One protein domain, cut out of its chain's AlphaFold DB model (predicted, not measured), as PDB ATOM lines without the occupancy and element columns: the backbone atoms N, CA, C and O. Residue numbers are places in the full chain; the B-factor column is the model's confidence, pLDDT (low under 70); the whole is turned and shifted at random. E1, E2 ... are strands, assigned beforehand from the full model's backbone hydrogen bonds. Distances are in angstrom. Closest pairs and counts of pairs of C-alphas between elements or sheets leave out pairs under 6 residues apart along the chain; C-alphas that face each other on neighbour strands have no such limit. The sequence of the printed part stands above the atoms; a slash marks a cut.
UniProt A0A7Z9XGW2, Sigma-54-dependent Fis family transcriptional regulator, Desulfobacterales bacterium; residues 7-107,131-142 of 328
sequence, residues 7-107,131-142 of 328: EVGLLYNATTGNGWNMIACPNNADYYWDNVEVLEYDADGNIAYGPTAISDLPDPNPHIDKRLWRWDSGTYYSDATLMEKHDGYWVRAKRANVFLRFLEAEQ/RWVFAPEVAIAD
ATOM      1  N   GLU A   7     -15.892  42.914 -41.834       76.81
ATOM      2  CA  GLU A   7     -16.723  42.059 -40.994       76.81
ATOM      3  C   GLU A   7     -17.808  41.370 -41.823       76.81
ATOM      4  O   GLU A   7     -18.521  42.005 -42.603       76.81
ATOM      5  N   VAL A   8     -17.938  40.058 -41.648       72.25
ATOM      6  CA  VAL A   8     -18.895  39.196 -42.342       72.25
ATOM      7  C   VAL A   8     -19.799  38.542 -41.304       72.25
ATOM      8  O   VAL A   8     -19.346  37.731 -40.501       72.25
ATOM      9  N   GLY A   9     -21.082  38.901 -41.309       72.81
ATOM     10  CA  GLY A   9     -22.076  38.307 -40.416       72.81
ATOM     11  C   GLY A   9     -22.433  36.883 -40.826       72.81
ATOM     12  O   GLY A   9     -22.641  36.612 -42.009       72.81
ATOM     13  N   LEU A  10     -22.532  35.986 -39.847       76.25
ATOM     14  CA  LEU A  10     -22.974  34.615 -40.053       76.25
ATOM     15  C   LEU A  10     -24.474  34.481 -39.771       76.25
ATOM     16  O   LEU A  10     -24.977  34.976 -38.759       76.25
ATOM     17  N   LEU A  11     -25.194  33.765 -40.637       68.75
ATOM     18  CA  LEU A  11     -26.597  33.433 -40.387       68.75
ATOM     19  C   LEU A  11     -26.703  32.222 -39.462       68.75
ATOM     20  O   LEU A  11     -25.914  31.275 -39.528       68.75
ATOM     21  N   TYR A  12     -27.731  32.248 -38.621       77.12
ATOM     22  CA  TYR A  12     -28.034  31.208 -37.651       77.12
ATOM     23  C   TYR A  12     -29.545  31.006 -37.556       77.12
ATOM     24  O   TYR A  12     -30.301  31.970 -37.427       77.12
ATOM     25  N   ASN A  13     -29.988  29.750 -37.580       70.69
ATOM     26  CA  ASN A  13     -31.380  29.384 -37.372       70.69
ATOM     27  C   ASN A  13     -31.560  28.792 -35.967       70.69
ATOM     28  O   ASN A  13     -31.187  27.651 -35.694       70.69
ATOM     29  N   ALA A  14     -32.190  29.563 -35.077       71.19
ATOM     30  CA  ALA A  14     -32.463  29.144 -33.700       71.19
ATOM     31  C   ALA A  14     -33.426  27.947 -33.596       71.19
ATOM     32  O   ALA A  14     -33.410  27.239 -32.593       71.19
ATOM     33  N   THR A  15     -34.246  27.702 -34.623       65.50
ATOM     34  CA  THR A  15     -35.216  26.594 -34.651       65.50
ATOM     35  C   THR A  15     -34.524  25.253 -34.877       65.50
ATOM     36  O   THR A  15     -34.899  24.256 -34.268       65.50
ATOM     37  N   THR A  16     -33.507  25.228 -35.740       62.75
ATOM     38  CA  THR A  16     -32.739  24.015 -36.067       62.75
ATOM     39  C   THR A  16     -31.438  23.913 -35.272       62.75
ATOM     40  O   THR A  16     -30.769  22.884 -35.310       62.75
ATOM     41  N   GLY A  17     -31.069  24.965 -34.530       67.00
ATOM     42  CA  GLY A  17     -29.822  25.029 -33.769       67.00
ATOM     43  C   GLY A  17     -28.573  25.046 -34.655       67.00
ATOM     44  O   GLY A  17     -27.489  24.721 -34.177       67.00
ATOM     45  N   ASN A  18     -28.723  25.394 -35.938       65.88
ATOM     46  CA  ASN A  18     -27.682  25.279 -36.952       65.88
ATOM     47  C   ASN A  18     -27.574  26.547 -37.812       65.88
ATOM     48  O   ASN A  18     -28.551  27.267 -38.027       65.88
ATOM     49  N   GLY A  19     -26.377  26.792 -38.335       70.19
ATOM     50  CA  GLY A  19     -26.073  27.882 -39.251       70.19
ATOM     51  C   GLY A  19     -24.862  27.529 -40.099       70.19
ATOM     52  O   GLY A  19     -23.773  28.031 -39.853       70.19
ATOM     53  N   TRP A  20     -24.999  26.632 -41.074       76.50
ATOM     54  CA  TRP A  20     -23.954  26.478 -42.088       76.50
ATOM     55  C   TRP A  20     -23.888  27.738 -42.950       76.50
ATOM     56  O   TRP A  20     -24.917  28.279 -43.338       76.50
ATOM     57  N   ASN A  21     -22.674  28.223 -43.182       75.44
ATOM     58  CA  ASN A  21     -22.384  29.441 -43.916       75.44
ATOM     59  C   ASN A  21     -21.292  29.144 -44.940       75.44
ATOM     60  O   ASN A  21     -20.221  28.667 -44.558       75.44
ATOM     61  N   MET A  22     -21.554  29.447 -46.211       75.50
ATOM     62  CA  MET A  22     -20.503  29.517 -47.218       75.50
ATOM     63  C   MET A  22     -19.842  30.895 -47.116       75.50
ATOM     64  O   MET A  22     -20.514  31.924 -47.093       75.50
ATOM     65  N   ILE A  23     -18.521  30.907 -47.012       71.69
ATOM     66  CA  ILE A  23     -17.691  32.099 -46.880       71.69
ATOM     67  C   ILE A  23     -16.523  32.024 -47.864       71.69
ATOM     68  O   ILE A  23     -16.068  30.946 -48.238       71.69
ATOM     69  N   ALA A  24     -16.019  33.181 -48.266       72.06
ATOM     70  CA  ALA A  24     -14.825  33.318 -49.092       72.06
ATOM     71  C   ALA A  24     -13.986  34.484 -48.559       72.06
ATOM     72  O   ALA A  24     -14.469  35.269 -47.735       72.06
ATOM     73  N   CYS A  25     -12.745  34.618 -49.031       70.31
ATOM     74  CA  CYS A  25     -11.941  35.797 -48.718       70.31
ATOM     75  C   CYS A  25     -12.709  37.065 -49.136       70.31
ATOM     76  O   CYS A  25     -13.118  37.174 -50.296       70.31
ATOM     77  N   PRO A  26     -12.898  38.044 -48.236       59.50
ATOM     78  CA  PRO A  26     -13.716  39.222 -48.521       59.50
ATOM     79  C   PRO A  26     -13.014  40.231 -49.436       59.50
ATOM     80  O   PRO A  26     -13.567  41.278 -49.742       59.50
ATOM     81  N   ASN A  27     -11.774  39.971 -49.835       64.69
ATOM     82  CA  ASN A  27     -10.998  40.755 -50.784       64.69
ATOM     83  C   ASN A  27      -9.969  39.841 -51.461       64.69
ATOM     84  O   ASN A  27      -9.833  38.677 -51.097       64.69
ATOM     85  N   ASN A  28      -9.225  40.376 -52.431       70.00
ATOM     86  CA  ASN A  28      -8.262  39.635 -53.252       70.00
ATOM     87  C   ASN A  28      -6.940  39.280 -52.534       70.00
ATOM     88  O   ASN A  28      -5.866  39.411 -53.129       70.00
ATOM     89  N   ALA A  29      -7.018  38.837 -51.280       67.69
ATOM     90  CA  ALA A  29      -5.901  38.374 -50.468       67.69
ATOM     91  C   ALA A  29      -6.207  37.021 -49.813       67.69
ATOM     92  O   ALA A  29      -7.366  36.652 -49.616       67.69
ATOM     93  N   ASP A  30      -5.139  36.301 -49.487       74.19
ATOM     94  CA  ASP A  30      -5.209  35.034 -48.769       74.19
ATOM     95  C   ASP A  30      -5.130  35.309 -47.261       74.19
ATOM     96  O   ASP A  30      -4.444  36.243 -46.828       74.19
ATOM     97  N   TYR A  31      -5.819  34.485 -46.476       75.69
ATOM     98  CA  TYR A  31      -5.940  34.631 -45.026       75.69
ATOM     99  C   TYR A  31      -5.651  33.309 -44.328       75.69
ATOM    100  O   TYR A  31      -6.157  32.266 -44.736       75.69
ATOM    101  N   TYR A  32      -4.904  33.335 -43.226       81.19
ATOM    102  CA  TYR A  32      -4.895  32.192 -42.315       81.19
ATOM    103  C   TYR A  32      -6.208  32.164 -41.537       81.19
ATOM    104  O   TYR A  32      -6.552  33.134 -40.861       81.19
ATOM    105  N   TRP A  33      -6.929  31.048 -41.619       87.12
ATOM    106  CA  TRP A  33      -8.203  30.857 -40.928       87.12
ATOM    107  C   TRP A  33      -8.068  31.066 -39.417       87.12
ATOM    108  O   TRP A  33      -8.905  31.711 -38.796       87.12
ATOM    109  N   ASP A  34      -6.953  30.612 -38.851       85.62
ATOM    110  CA  ASP A  34      -6.624  30.745 -37.431       85.62
ATOM    111  C   ASP A  34      -6.515  32.201 -36.944       85.62
ATOM    112  O   ASP A  34      -6.682  32.444 -35.744       85.62
ATOM    113  N   ASN A  35      -6.265  33.148 -37.859       84.81
ATOM    114  CA  ASN A  35      -6.088  34.576 -37.578       84.81
ATOM    115  C   ASN A  35      -7.358  35.396 -37.848       84.81
ATOM    116  O   ASN A  35      -7.405  36.577 -37.508       84.81
ATOM    117  N   VAL A  36      -8.390  34.800 -38.457       85.25
ATOM    118  CA  VAL A  36      -9.706  35.440 -38.579       85.25
ATOM    119  C   VAL A  36     -10.280  35.606 -37.173       85.25
ATOM    120  O   VAL A  36     -10.161  34.708 -36.340       85.25
ATOM    121  N   GLU A  37     -10.886  36.754 -36.885       87.81
ATOM    122  CA  GLU A  37     -11.447  37.037 -35.564       87.81
ATOM    123  C   GLU A  37     -12.950  36.769 -35.529       87.81
ATOM    124  O   GLU A  37     -13.665  37.009 -36.498       87.81
ATOM    125  N   VAL A  38     -13.449  36.312 -34.385       89.31
ATOM    126  CA  VAL A  38     -14.876  36.139 -34.112       89.31
ATOM    127  C   VAL A  38     -15.361  37.248 -33.188       89.31
ATOM    128  O   VAL A  38     -14.750  37.514 -32.150       89.31
ATOM    129  N   LEU A  39     -16.483  37.863 -33.558       88.06
ATOM    130  CA  LEU A  39     -17.189  38.875 -32.778       88.06
ATOM    131  C   LEU A  39     -18.645  38.459 -32.568       88.06
ATOM    132  O   LEU A  39     -19.236  37.784 -33.408       88.06
ATOM    133  N   GLU A  40     -19.236  38.886 -31.460       85.06
ATOM    134  CA  GLU A  40     -20.680  38.834 -31.223       85.06
ATOM    135  C   GLU A  40     -21.167  40.238 -30.893       85.06
ATOM    136  O   GLU A  40     -20.543  40.919 -30.077       85.06
ATOM    137  N   TYR A  41     -22.290  40.649 -31.477       78.81
ATOM    138  CA  TYR A  41     -22.933  41.921 -31.151       78.81
ATOM    139  C   TYR A  41     -24.198  41.714 -30.310       78.81
ATOM    140  O   TYR A  41     -24.978  40.783 -30.545       78.81
ATOM    141  N   ASP A  42     -24.407  42.595 -29.329       78.50
ATOM    142  CA  ASP A  42     -25.659  42.681 -28.577       78.50
ATOM    143  C   ASP A  42     -26.775  43.358 -29.397       78.50
ATOM    144  O   ASP A  42     -26.575  43.812 -30.526       78.50
ATOM    145  N   ALA A  43     -27.986  43.405 -28.835       73.88
ATOM    146  CA  ALA A  43     -29.146  44.021 -29.484       73.88
ATOM    147  C   ALA A  43     -28.997  45.539 -29.697       73.88
ATOM    148  O   ALA A  43     -29.702  46.108 -30.530       73.88
ATOM    149  N   ASP A  44     -28.084  46.176 -28.963       73.62
ATOM    150  CA  ASP A  44     -27.797  47.605 -29.029       73.62
ATOM    151  C   ASP A  44     -26.635  47.915 -29.997       73.62
ATOM    152  O   ASP A  44     -26.284  49.079 -30.198       73.62
ATOM    153  N   GLY A  45     -26.052  46.884 -30.628       70.12
ATOM    154  CA  GLY A  45     -24.950  46.999 -31.581       70.12
ATOM    155  C   GLY A  45     -23.568  47.146 -30.940       70.12
ATOM    156  O   GLY A  45     -22.617  47.501 -31.637       70.12
ATOM    157  N   ASN A  46     -23.421  46.876 -29.640       77.50
ATOM    158  CA  ASN A  46     -22.115  46.824 -28.982       77.50
ATOM    159  C   ASN A  46     -21.521  45.420 -29.064       77.50
ATOM    160  O   ASN A  46     -22.237  44.420 -29.119       77.50
ATOM    161  N   ILE A  47     -20.192  45.338 -29.024       81.75
ATOM    162  CA  ILE A  47     -19.481  44.059 -29.002       81.75
ATOM    163  C   ILE A  47     -19.757  43.366 -27.658       81.75
ATOM    164  O   ILE A  47     -19.273  43.791 -26.609       81.75
ATOM    165  N   ALA A  48     -20.538  42.290 -27.705       82.12
ATOM    166  CA  ALA A  48     -20.846  41.418 -26.578       82.12
ATOM    167  C   ALA A  48     -19.735  40.387 -26.322       82.12
ATOM    168  O   ALA A  48     -19.541  39.947 -25.186       82.12
ATOM    169  N   TYR A  49     -19.009  39.992 -27.373       86.56
ATOM    170  CA  TYR A  49     -17.881  39.063 -27.308       86.56
ATOM    171  C   TYR A  49     -16.874  39.342 -28.428       86.56
ATOM    172  O   TYR A  49     -17.263  39.708 -29.535       86.56
ATOM    173  N   GLY A  50     -15.590  39.108 -28.156       87.06
ATOM    174  CA  GLY A  50     -14.502  39.342 -29.104       87.06
ATOM    175  C   GLY A  50     -14.020  40.801 -29.135       87.06
ATOM    176  O   GLY A  50     -14.366  41.582 -28.243       87.06
ATOM    177  N   PRO A  51     -13.208  41.181 -30.137       88.00
ATOM    178  CA  PRO A  51     -12.639  40.311 -31.170       88.00
ATOM    179  C   PRO A  51     -11.667  39.274 -30.592       88.00
ATOM    180  O   PRO A  51     -10.812  39.603 -29.772       88.00
ATOM    181  N   THR A  52     -11.821  38.019 -31.011       88.94
ATOM    182  CA  THR A  52     -10.958  36.901 -30.597       88.94
ATOM    183  C   THR A  52     -10.583  36.086 -31.825       88.94
ATOM    184  O   THR A  52     -11.480  35.638 -32.539       88.94
ATOM    185  N   ALA A  53      -9.291  35.857 -32.063       88.06
ATOM    186  CA  ALA A  53      -8.832  34.997 -33.152       88.06
ATOM    187  C   ALA A  53      -9.408  33.577 -33.020       88.06
ATOM    188  O   ALA A  53      -9.575  33.058 -31.913       88.06
ATOM    189  N   ILE A  54      -9.703  32.923 -34.145       87.38
ATOM    190  CA  ILE A  54     -10.279  31.572 -34.148       87.38
ATOM    191  C   ILE A  54      -9.377  30.579 -33.415       87.38
ATOM    192  O   ILE A  54      -9.880  29.738 -32.664       87.38
ATOM    193  N   SER A  55      -8.058  30.702 -33.570       86.38
ATOM    194  CA  SER A  55      -7.069  29.898 -32.841       86.38
ATOM    195  C   SER A  55      -7.239  29.980 -31.318       86.38
ATOM    196  O   SER A  55      -7.241  28.938 -30.653       86.38
ATOM    197  N   ASP A  56      -7.501  31.181 -30.796       88.44
ATOM    198  CA  ASP A  56      -7.630  31.496 -29.369       88.44
ATOM    199  C   ASP A  56      -9.021  31.201 -28.777       88.44
ATOM    200  O   ASP A  56      -9.233  31.341 -27.568       88.44
ATOM    201  N   LEU A  57      -9.990  30.764 -29.592       86.81
ATOM    202  CA  LEU A  57     -11.312  30.393 -29.087       86.81
ATOM    203  C   LEU A  57     -11.223  29.200 -28.114       86.81
ATOM    204  O   LEU A  57     -10.592  28.190 -28.454       86.81
ATOM    205  N   PRO A  58     -11.900  29.268 -26.949       84.56
ATOM    206  CA  PRO A  58     -11.873  28.213 -25.935       84.56
ATOM    207  C   PRO A  58     -12.566  26.945 -26.438       84.56
ATOM    208  O   PRO A  58     -13.568  27.046 -27.126       84.56
ATOM    209  N   ASP A  59     -12.123  25.752 -26.048       80.12
ATOM    210  CA  ASP A  59     -12.804  24.504 -26.421       80.12
ATOM    211  C   ASP A  59     -13.546  23.888 -25.213       80.12
ATOM    212  O   ASP A  59     -12.905  23.580 -24.205       80.12
ATOM    213  N   PRO A  60     -14.883  23.684 -25.276       81.69
ATOM    214  CA  PRO A  60     -15.781  23.947 -26.406       81.69
ATOM    215  C   PRO A  60     -16.162  25.432 -26.537       81.69
ATOM    216  O   PRO A  60     -16.579  26.056 -25.561       81.69
ATOM    217  N   ASN A  61     -16.120  25.978 -27.759       87.06
ATOM    218  CA  ASN A  61     -16.607  27.336 -28.018       87.06
ATOM    219  C   ASN A  61     -18.095  27.311 -28.431       87.06
ATOM    220  O   ASN A  61     -18.503  26.431 -29.207       87.06
ATOM    221  N   PRO A  62     -18.905  28.275 -27.954       86.44
ATOM    222  CA  PRO A  62     -20.326  28.354 -28.283       86.44
ATOM    223  C   PRO A  62     -20.623  29.138 -29.571       86.44
ATOM    224  O   PRO A  62     -21.782  29.192 -29.964       86.44
ATOM    225  N   HIS A  63     -19.628  29.758 -30.219       87.50
ATOM    226  CA  HIS A  63     -19.859  30.706 -31.316       87.50
ATOM    227  C   HIS A  63     -19.830  30.034 -32.693       87.50
ATOM    228  O   HIS A  63     -20.787  30.175 -33.456       87.50
ATOM    229  N   ILE A  64     -18.781  29.262 -33.004       88.75
ATOM    230  CA  ILE A  64     -18.593  28.618 -34.313       88.75
ATOM    231  C   ILE A  64     -17.995  27.200 -34.206       88.75
ATOM    232  O   ILE A  64     -17.533  26.730 -33.163       88.75
ATOM    233  N   ASP A  65     -18.012  26.447 -35.299       87.50
ATOM    234  CA  ASP A  65     -17.107  25.312 -35.490       87.50
ATOM    235  C   ASP A  65     -15.749  25.843 -35.975       87.50
ATOM    236  O   ASP A  65     -15.698  26.550 -36.976       87.50
ATOM    237  N   LYS A  66     -14.660  25.529 -35.255       87.25
ATOM    238  CA  LYS A  66     -13.302  25.984 -35.613       87.25
ATOM    239  C   LYS A  66     -12.810  25.334 -36.908       87.25
ATOM    240  O   LYS A  66     -11.879  25.840 -37.517       87.25
ATOM    241  N   ARG A  67     -13.409  24.214 -37.326       86.06
ATOM    242  CA  ARG A  67     -13.048  23.538 -38.573       86.06
ATOM    243  C   ARG A  67     -13.578  24.323 -39.764       86.06
ATOM    244  O   ARG A  67     -14.784  24.554 -39.863       86.06
ATOM    245  N   LEU A  68     -12.679  24.647 -40.683       84.00
ATOM    246  CA  LEU A  68     -13.021  25.213 -41.975       84.00
ATOM    247  C   LEU A  68     -13.113  24.094 -43.002       84.00
ATOM    248  O   LEU A  68     -12.176  23.314 -43.178       84.00
ATOM    249  N   TRP A  69     -14.254  24.004 -43.671       80.81
ATOM    250  CA  TRP A  69     -14.527  22.915 -44.591       80.81
ATOM    251  C   TRP A  69     -14.383  23.371 -46.039       80.81
ATOM    252  O   TRP A  69     -15.013  24.336 -46.453       80.81
ATOM    253  N   ARG A  70     -13.608  22.645 -46.835       75.94
ATOM    254  CA  ARG A  70     -13.471  22.849 -48.277       75.94
ATOM    255  C   ARG A  70     -13.987  21.627 -49.016       75.94
ATOM    256  O   ARG A  70     -13.739  20.497 -48.596       75.94
ATOM    257  N   TRP A  71     -14.688  21.843 -50.120       65.25
ATOM    258  CA  TRP A  71     -14.986  20.764 -51.052       65.25
ATOM    259  C   TRP A  71     -13.835  20.589 -52.037       65.25
ATOM    260  O   TRP A  71     -13.452  21.541 -52.709       65.25
ATOM    261  N   ASP A  72     -13.324  19.370 -52.160       58.34
ATOM    262  CA  ASP A  72     -12.345  19.026 -53.184       58.34
ATOM    263  C   ASP A  72     -12.612  17.601 -53.686       58.34
ATOM    264  O   ASP A  72     -12.884  16.682 -52.915       58.34
ATOM    265  N   SER A  73     -12.575  17.415 -55.006       54.62
ATOM    266  CA  SER A  73     -12.557  16.095 -55.647       54.62
ATOM    267  C   SER A  73     -13.656  15.113 -55.199       54.62
ATOM    268  O   SER A  73     -13.442  13.901 -55.195       54.62
ATOM    269  N   GLY A  74     -14.851  15.607 -54.857       51.75
ATOM    270  CA  GLY A  74     -15.983  14.754 -54.475       51.75
ATOM    271  C   GLY A  74     -16.150  14.521 -52.970       51.75
ATOM    272  O   GLY A  74     -17.027  13.749 -52.586       51.75
ATOM    273  N   THR A  75     -15.330  15.143 -52.117       60.88
ATOM    274  CA  THR A  75     -15.440  15.020 -50.658       60.88
ATOM    275  C   THR A  75     -15.120  16.329 -49.941       60.88
ATOM    276  O   THR A  75     -14.461  17.222 -50.473       60.88
ATOM    277  N   TYR A  76     -15.592  16.439 -48.702       69.00
ATOM    278  CA  TYR A  76     -15.258  17.544 -47.817       69.00
ATOM    279  C   TYR A  76     -13.988  17.265 -47.011       69.00
ATOM    280  O   TYR A  76     -13.816  16.173 -46.466       69.00
ATOM    281  N   TYR A  77     -13.149  18.289 -46.890       71.62
ATOM    282  CA  TYR A  77     -11.937  18.327 -46.077       71.62
ATOM    283  C   TYR A  77     -12.070  19.442 -45.045       71.62
ATOM    284  O   TYR A  77     -12.467  20.545 -45.402       71.62
ATOM    285  N   SER A  78     -11.791  19.162 -43.772       74.38
ATOM    286  CA  SER A  78     -12.012  20.099 -42.657       74.38
ATOM    287  C   SER A  78     -10.720  20.647 -42.038       74.38
ATOM    288  O   SER A  78     -10.745  21.213 -40.948       74.38
ATOM    289  N   ASP A  79      -9.584  20.352 -42.663       68.81
ATOM    290  CA  ASP A  79      -8.220  20.678 -42.240       68.81
ATOM    291  C   ASP A  79      -7.673  21.924 -42.950       68.81
ATOM    292  O   ASP A  79      -6.484  22.228 -42.846       68.81
ATOM    293  N   ALA A  80      -8.531  22.660 -43.661       66.81
ATOM    294  CA  ALA A  80      -8.149  23.906 -44.297       66.81
ATOM    295  C   ALA A  80      -7.777  24.942 -43.224       66.81
ATOM    296  O   ALA A  80      -8.615  25.391 -42.450       66.81
ATOM    297  N   THR A  81      -6.504  25.321 -43.187       73.38
ATOM    298  CA  THR A  81      -5.982  26.392 -42.322       73.38
ATOM    299  C   THR A  81      -5.710  27.678 -43.095       73.38
ATOM    300  O   THR A  81      -5.569  28.743 -42.500       73.38
ATOM    301  N   LEU A  82      -5.652  27.586 -44.425       75.56
ATOM    302  CA  LEU A  82      -5.468  28.703 -45.340       75.56
ATOM    303  C   LEU A  82      -6.742  28.902 -46.162       75.56
ATOM    304  O   LEU A  82      -7.225  27.974 -46.816       75.56
ATOM    305  N   MET A  83      -7.248  30.128 -46.131       78.50
ATOM    306  CA  MET A  83      -8.248  30.629 -47.056       78.50
ATOM    307  C   MET A  83      -7.539  31.256 -48.249       78.50
ATOM    308  O   MET A  83      -6.950  32.333 -48.142       78.50
ATOM    309  N   GLU A  84      -7.582  30.563 -49.378       68.06
ATOM    310  CA  GLU A  84      -7.084  31.057 -50.652       68.06
ATOM    311  C   GLU A  84      -8.145  31.954 -51.287       68.06
ATOM    312  O   GLU A  84      -9.346  31.665 -51.294       68.06
ATOM    313  N   LYS A  85      -7.705  33.080 -51.838       67.69
ATOM    314  CA  LYS A  85      -8.581  33.944 -52.619       67.69
ATOM    315  C   LYS A  85      -9.171  33.159 -53.793       67.69
ATOM    316  O   LYS A  85      -8.481  32.379 -54.445       67.69
ATOM    317  N   HIS A  86     -10.428  33.458 -54.111       55.38
ATOM    318  CA  HIS A  86     -11.251  32.760 -55.110       55.38
ATOM    319  C   HIS A  86     -11.829  31.405 -54.678       55.38
ATOM    320  O   HIS A  86     -12.671  30.901 -55.418       55.38
ATOM    321  N   ASP A  87     -11.471  30.861 -53.513       61.72
ATOM    322  CA  ASP A  87     -12.053  29.613 -53.013       61.72
ATOM    323  C   ASP A  87     -13.218  29.863 -52.042       61.72
ATOM    324  O   ASP A  87     -13.275  30.869 -51.328       61.72
ATOM    325  N   GLY A  88     -14.165  28.921 -52.035       70.06
ATOM    326  CA  GLY A  88     -15.306  28.895 -51.125       70.06
ATOM    327  C   GLY A  88     -15.110  27.870 -50.013       70.06
ATOM    328  O   GLY A  88     -14.681  26.738 -50.255       70.06
ATOM    329  N   TYR A  89     -15.468  28.261 -48.797       78.12
ATOM    330  CA  TYR A  89     -15.317  27.459 -47.595       78.12
ATOM    331  C   TYR A  89     -16.597  27.459 -46.771       78.12
ATOM    332  O   TYR A  89     -17.333  28.436 -46.728       78.12
ATOM    333  N   TRP A  90     -16.836  26.372 -46.056       81.31
ATOM    334  CA  TRP A  90     -17.969  26.222 -45.162       81.31
ATOM    335  C   TRP A  90     -17.538  26.345 -43.706       81.31
ATOM    336  O   TRP A  90     -16.632  25.648 -43.243       81.31
ATOM    337  N   VAL A  91     -18.263  27.174 -42.962       85.38
ATOM    338  CA  VAL A  91     -18.163  27.293 -41.507       85.38
ATOM    339  C   VAL A  91     -19.550  27.132 -40.890       85.38
ATOM    340  O   VAL A  91     -20.557  27.522 -41.480       85.38
ATOM    341  N   ARG A  92     -19.626  26.538 -39.697       85.62
ATOM    342  CA  ARG A  92     -20.884  26.409 -38.952       85.62
ATOM    343  C   ARG A  92     -20.937  27.424 -37.818       85.62
ATOM    344  O   ARG A  92     -20.133  27.344 -36.893       85.62
ATOM    345  N   ALA A  93     -21.915  28.316 -37.849       85.56
ATOM    346  CA  ALA A  93     -22.317  29.140 -36.722       85.56
ATOM    347  C   ALA A  93     -23.140  28.310 -35.725       85.56
ATOM    348  O   ALA A  93     -24.048  27.566 -36.102       85.56
ATOM    349  N   LYS A  94     -22.818  28.446 -34.439       85.56
ATOM    350  CA  LYS A  94     -23.518  27.792 -33.321       85.56
ATOM    351  C   LYS A  94     -24.393  28.762 -32.525       85.56
ATOM    352  O   LYS A  94     -25.171  28.327 -31.678       85.56
ATOM    353  N   ARG A  95     -24.269  30.063 -32.801       83.06
ATOM    354  CA  ARG A  95     -24.968  31.145 -32.108       83.06
ATOM    355  C   ARG A  95     -25.388  32.236 -33.091       83.06
ATOM    356  O   ARG A  95     -24.760  32.412 -34.132       83.06
ATOM    357  N   ALA A  96     -26.452  32.957 -32.745       81.88
ATOM    358  CA  ALA A  96     -26.895  34.147 -33.465       81.88
ATOM    359  C   ALA A  96     -25.922  35.322 -33.283       81.88
ATOM    360  O   ALA A  96     -25.172  35.358 -32.309       81.88
ATOM    361  N   ASN A  97     -25.993  36.297 -34.193       81.88
ATOM    362  CA  ASN A  97     -25.243  37.562 -34.149       81.88
ATOM    363  C   ASN A  97     -23.719  37.397 -34.097       81.88
ATOM    364  O   ASN A  97     -23.027  38.240 -33.528       81.88
ATOM    365  N   VAL A  98     -23.201  36.318 -34.683       84.19
ATOM    366  CA  VAL A  98     -21.763  36.068 -34.788       84.19
ATOM    367  C   VAL A  98     -21.235  36.643 -36.098       84.19
ATOM    368  O   VAL A  98     -21.844  36.457 -37.148       84.19
ATOM    369  N   PHE A  99     -20.090  37.312 -36.038       84.06
ATOM    370  CA  PHE A  99     -19.407  37.920 -37.174       84.06
ATOM    371  C   PHE A  99     -17.969  37.415 -37.250       84.06
ATOM    372  O   PHE A  99     -17.331  37.168 -36.226       84.06
ATOM    373  N   LEU A 100     -17.466  37.278 -38.473       84.12
ATOM    374  CA  LEU A 100     -16.065  37.018 -38.776       84.12
ATOM    375  C   LEU A 100     -15.405  38.312 -39.230       84.12
ATOM    376  O   LEU A 100     -15.885  38.940 -40.171       84.12
ATOM    377  N   ARG A 101     -14.300  38.702 -38.603       81.56
ATOM    378  CA  ARG A 101     -13.525  39.879 -38.985       81.56
ATOM    379  C   ARG A 101     -12.205  39.474 -39.612       81.56
ATOM    380  O   ARG A 101     -11.414  38.727 -39.040       81.56
ATOM    381  N   PHE A 102     -11.978  40.013 -40.800       82.62
ATOM    382  CA  PHE A 102     -10.797  39.797 -41.614       82.62
ATOM    383  C   PHE A 102      -9.900  41.027 -41.508       82.62
ATOM    384  O   PHE A 102     -10.184  42.072 -42.105       82.62
ATOM    385  N   LEU A 103      -8.829  40.896 -40.725       73.94
ATOM    386  CA  LEU A 103      -7.863  41.963 -40.482       73.94
ATOM    387  C   LEU A 103      -6.994  42.206 -41.714       73.94
ATOM    388  O   LEU A 103      -6.423  41.278 -42.280       73.94
ATOM    389  N   GLU A 104      -6.825  43.460 -42.115       73.75
ATOM    390  CA  GLU A 104      -5.945  43.778 -43.246       73.75
ATOM    391  C   GLU A 104      -4.477  43.410 -42.971       73.75
ATOM    392  O   GLU A 104      -3.780  42.924 -43.859       73.75
ATOM    393  N   ALA A 105      -4.011  43.605 -41.735       68.00
ATOM    394  CA  ALA A 105      -2.630  43.322 -41.336       68.00
ATOM    395  C   ALA A 105      -2.235  41.841 -41.492       68.00
ATOM    396  O   ALA A 105      -1.049  41.537 -41.602       68.00
ATOM    397  N   GLU A 106      -3.223  40.947 -41.538       69.75
ATOM    398  CA  GLU A 106      -3.054  39.500 -41.683       69.75
ATOM    399  C   GLU A 106      -3.131  39.036 -43.151       69.75
ATOM    400  O   GLU A 106      -3.060  37.840 -43.432       69.75
ATOM    401  N   GLN A 107      -3.263  39.966 -44.110       72.88
ATOM    402  CA  GLN A 107      -3.239  39.642 -45.535       72.88
ATOM    403  C   GLN A 107      -1.859  39.143 -45.959       72.88
ATOM    404  O   GLN A 107      -0.847  39.842 -45.850       72.88
ATOM    405  N   ARG A 131     -15.811  33.120 -59.441       22.17
ATOM    406  CA  ARG A 131     -16.661  34.307 -59.307       22.17
ATOM    407  C   ARG A 131     -16.236  35.021 -58.023       22.17
ATOM    408  O   ARG A 131     -16.156  34.395 -56.974       22.17
ATOM    409  N   TRP A 132     -15.958  36.319 -58.129       21.53
ATOM    410  CA  TRP A 132     -16.005  37.241 -56.995       21.53
ATOM    411  C   TRP A 132     -17.423  37.790 -56.920       21.53
ATOM    412  O   TRP A 132     -17.819  38.556 -57.797       21.53
ATOM    413  N   VAL A 133     -18.175  37.407 -55.893       25.59
ATOM    414  CA  VAL A 133     -19.411  38.083 -55.491       25.59
ATOM    415  C   VAL A 133     -19.071  38.903 -54.253       25.59
ATOM    416  O   VAL A 133     -18.700  38.350 -53.222       25.59
ATOM    417  N   PHE A 134     -19.176  40.228 -54.345       20.88
ATOM    418  CA  PHE A 134     -19.246  41.088 -53.164       20.88
ATOM    419  C   PHE A 134     -20.709  41.188 -52.715       20.88
ATOM    420  O   PHE A 134     -21.408  42.141 -53.037       20.88
ATOM    421  N   ALA A 135     -21.150  40.153 -52.002       24.72
ATOM    422  CA  ALA A 135     -22.118  40.144 -50.901       24.72
ATOM    423  C   ALA A 135     -22.075  38.716 -50.312       24.72
ATOM    424  O   ALA A 135     -22.039  37.761 -51.088       24.72
ATOM    425  N   PRO A 136     -21.990  38.536 -48.982       27.38
ATOM    426  CA  PRO A 136     -21.600  37.264 -48.380       27.38
ATOM    427  C   PRO A 136     -22.712  36.232 -48.579       27.38
ATOM    428  O   PRO A 136     -23.809  36.366 -48.039       27.38
ATOM    429  N   GLU A 137     -22.440  35.208 -49.381       32.22
ATOM    430  CA  GLU A 137     -23.413  34.179 -49.741       32.22
ATOM    431  C   GLU A 137     -23.516  33.137 -48.619       32.22
ATOM    432  O   GLU A 137     -23.087  31.995 -48.738       32.22
ATOM    433  N   VAL A 138     -24.086  33.528 -47.480       35.94
ATOM    434  CA  VAL A 138     -24.438  32.571 -46.433       35.94
ATOM    435  C   VAL A 138     -25.619  31.722 -46.907       35.94
ATOM    436  O   VAL A 138     -26.777  32.129 -46.827       35.94
ATOM    437  N   ALA A 139     -25.336  30.510 -47.372       35.00
ATOM    438  CA  ALA A 139     -26.352  29.502 -47.646       35.00
ATOM    439  C   ALA A 139     -26.623  28.655 -46.390       35.00
ATOM    440  O   ALA A 139     -25.793  27.847 -45.997       35.00
ATOM    441  N   ILE A 140     -27.793  28.814 -45.766       36.38
ATOM    442  CA  ILE A 140     -28.200  28.012 -44.598       36.38
ATOM    443  C   ILE A 140     -28.545  26.582 -45.046       36.38
ATOM    444  O   ILE A 140     -29.331  26.398 -45.975       36.38
ATOM    445  N   ALA A 141     -28.028  25.566 -44.348       46.50
ATOM    446  CA  ALA A 141     -28.395  24.164 -44.559       46.50
ATOM    447  C   ALA A 141     -28.702  23.415 -43.250       46.50
ATOM    448  O   ALA A 141     -28.102  23.691 -42.212       46.50
ATOM    449  N   ASP A 142     -29.616  22.440 -43.321       43.06
ATOM    450  CA  ASP A 142     -30.170  21.676 -42.186       43.06
ATOM    451  C   ASP A 142     -29.424  20.347 -41.908       43.06
ATOM    452  O   ASP A 142     -30.009  19.337 -41.525       43.06
TER     453      ASP A 142
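What this domain is: This is residues 7 to 107 and 131 to 142 of the 328 residues of the protein "Sigma-54-dependent Fis family transcriptional regulator" of Desulfobacterales bacterium (UniProt A0A7Z9XGW2). There is little regular structure: a twisted sheet, E1 E8 E3 E4, makes one side, the ribbon E2 and E7 lies nearest the middle, and the small hairpin E5 and E6 lies farthest out. The printed part has 113 residues, no named helix and eight strands, E1 to E8 along the chain, holding 38 residues: all strand, every sheet antiparallel. It is compact, radius of gyration of the C-alphas 13.4 A, spans 40 by 35 by 29 A.

Where its parts are: The sheet has E1, residues 7 to 9, from C-alpha 7 at (-16.723, 42.059, -40.994); E8, 98 to 102, ending at C-alpha 102 at (-10.797, 39.797, -41.614); E3, 37 to 41; and E4, 47 to 53, 14.6 A. E2, 19 to 24, measures 15.9 A and E7, 88 to 93, 16.0 A; E5 is 70 to 72, E6 75 to 77.

How they stand to each other: Within hydrogen-bond range are N 8 and O 100 of E1 and E8, 2.8 A; N 39 and O 99 of E3 and E8, 2.9 A; N 38 and O 52 of the hairpin E3 and E4, 2.8 A; N 21 and O 91 of E2 and E7, 2.8 A; N 70 and O 77 of the hairpin E5 and E6, 2.8 A. E7 and E8 meet only through their link; E2 and E8 are apart. The closest C-alphas of E5 and E7, Arg 70 and Tyr 89, are 5.0 A apart.

The domain as a whole: The farthest C-alphas, Asp 44 and Ser 73, are 44.0 A apart. Residues 108 to 130 are not printed, a gap of 20.0 A between C-alphas 107 and 131. Links E2 to E3 and E4 to E5 are long. Mean pLDDT of the printed part is 72.0, with 34 residues under 70, among them 131 to 142.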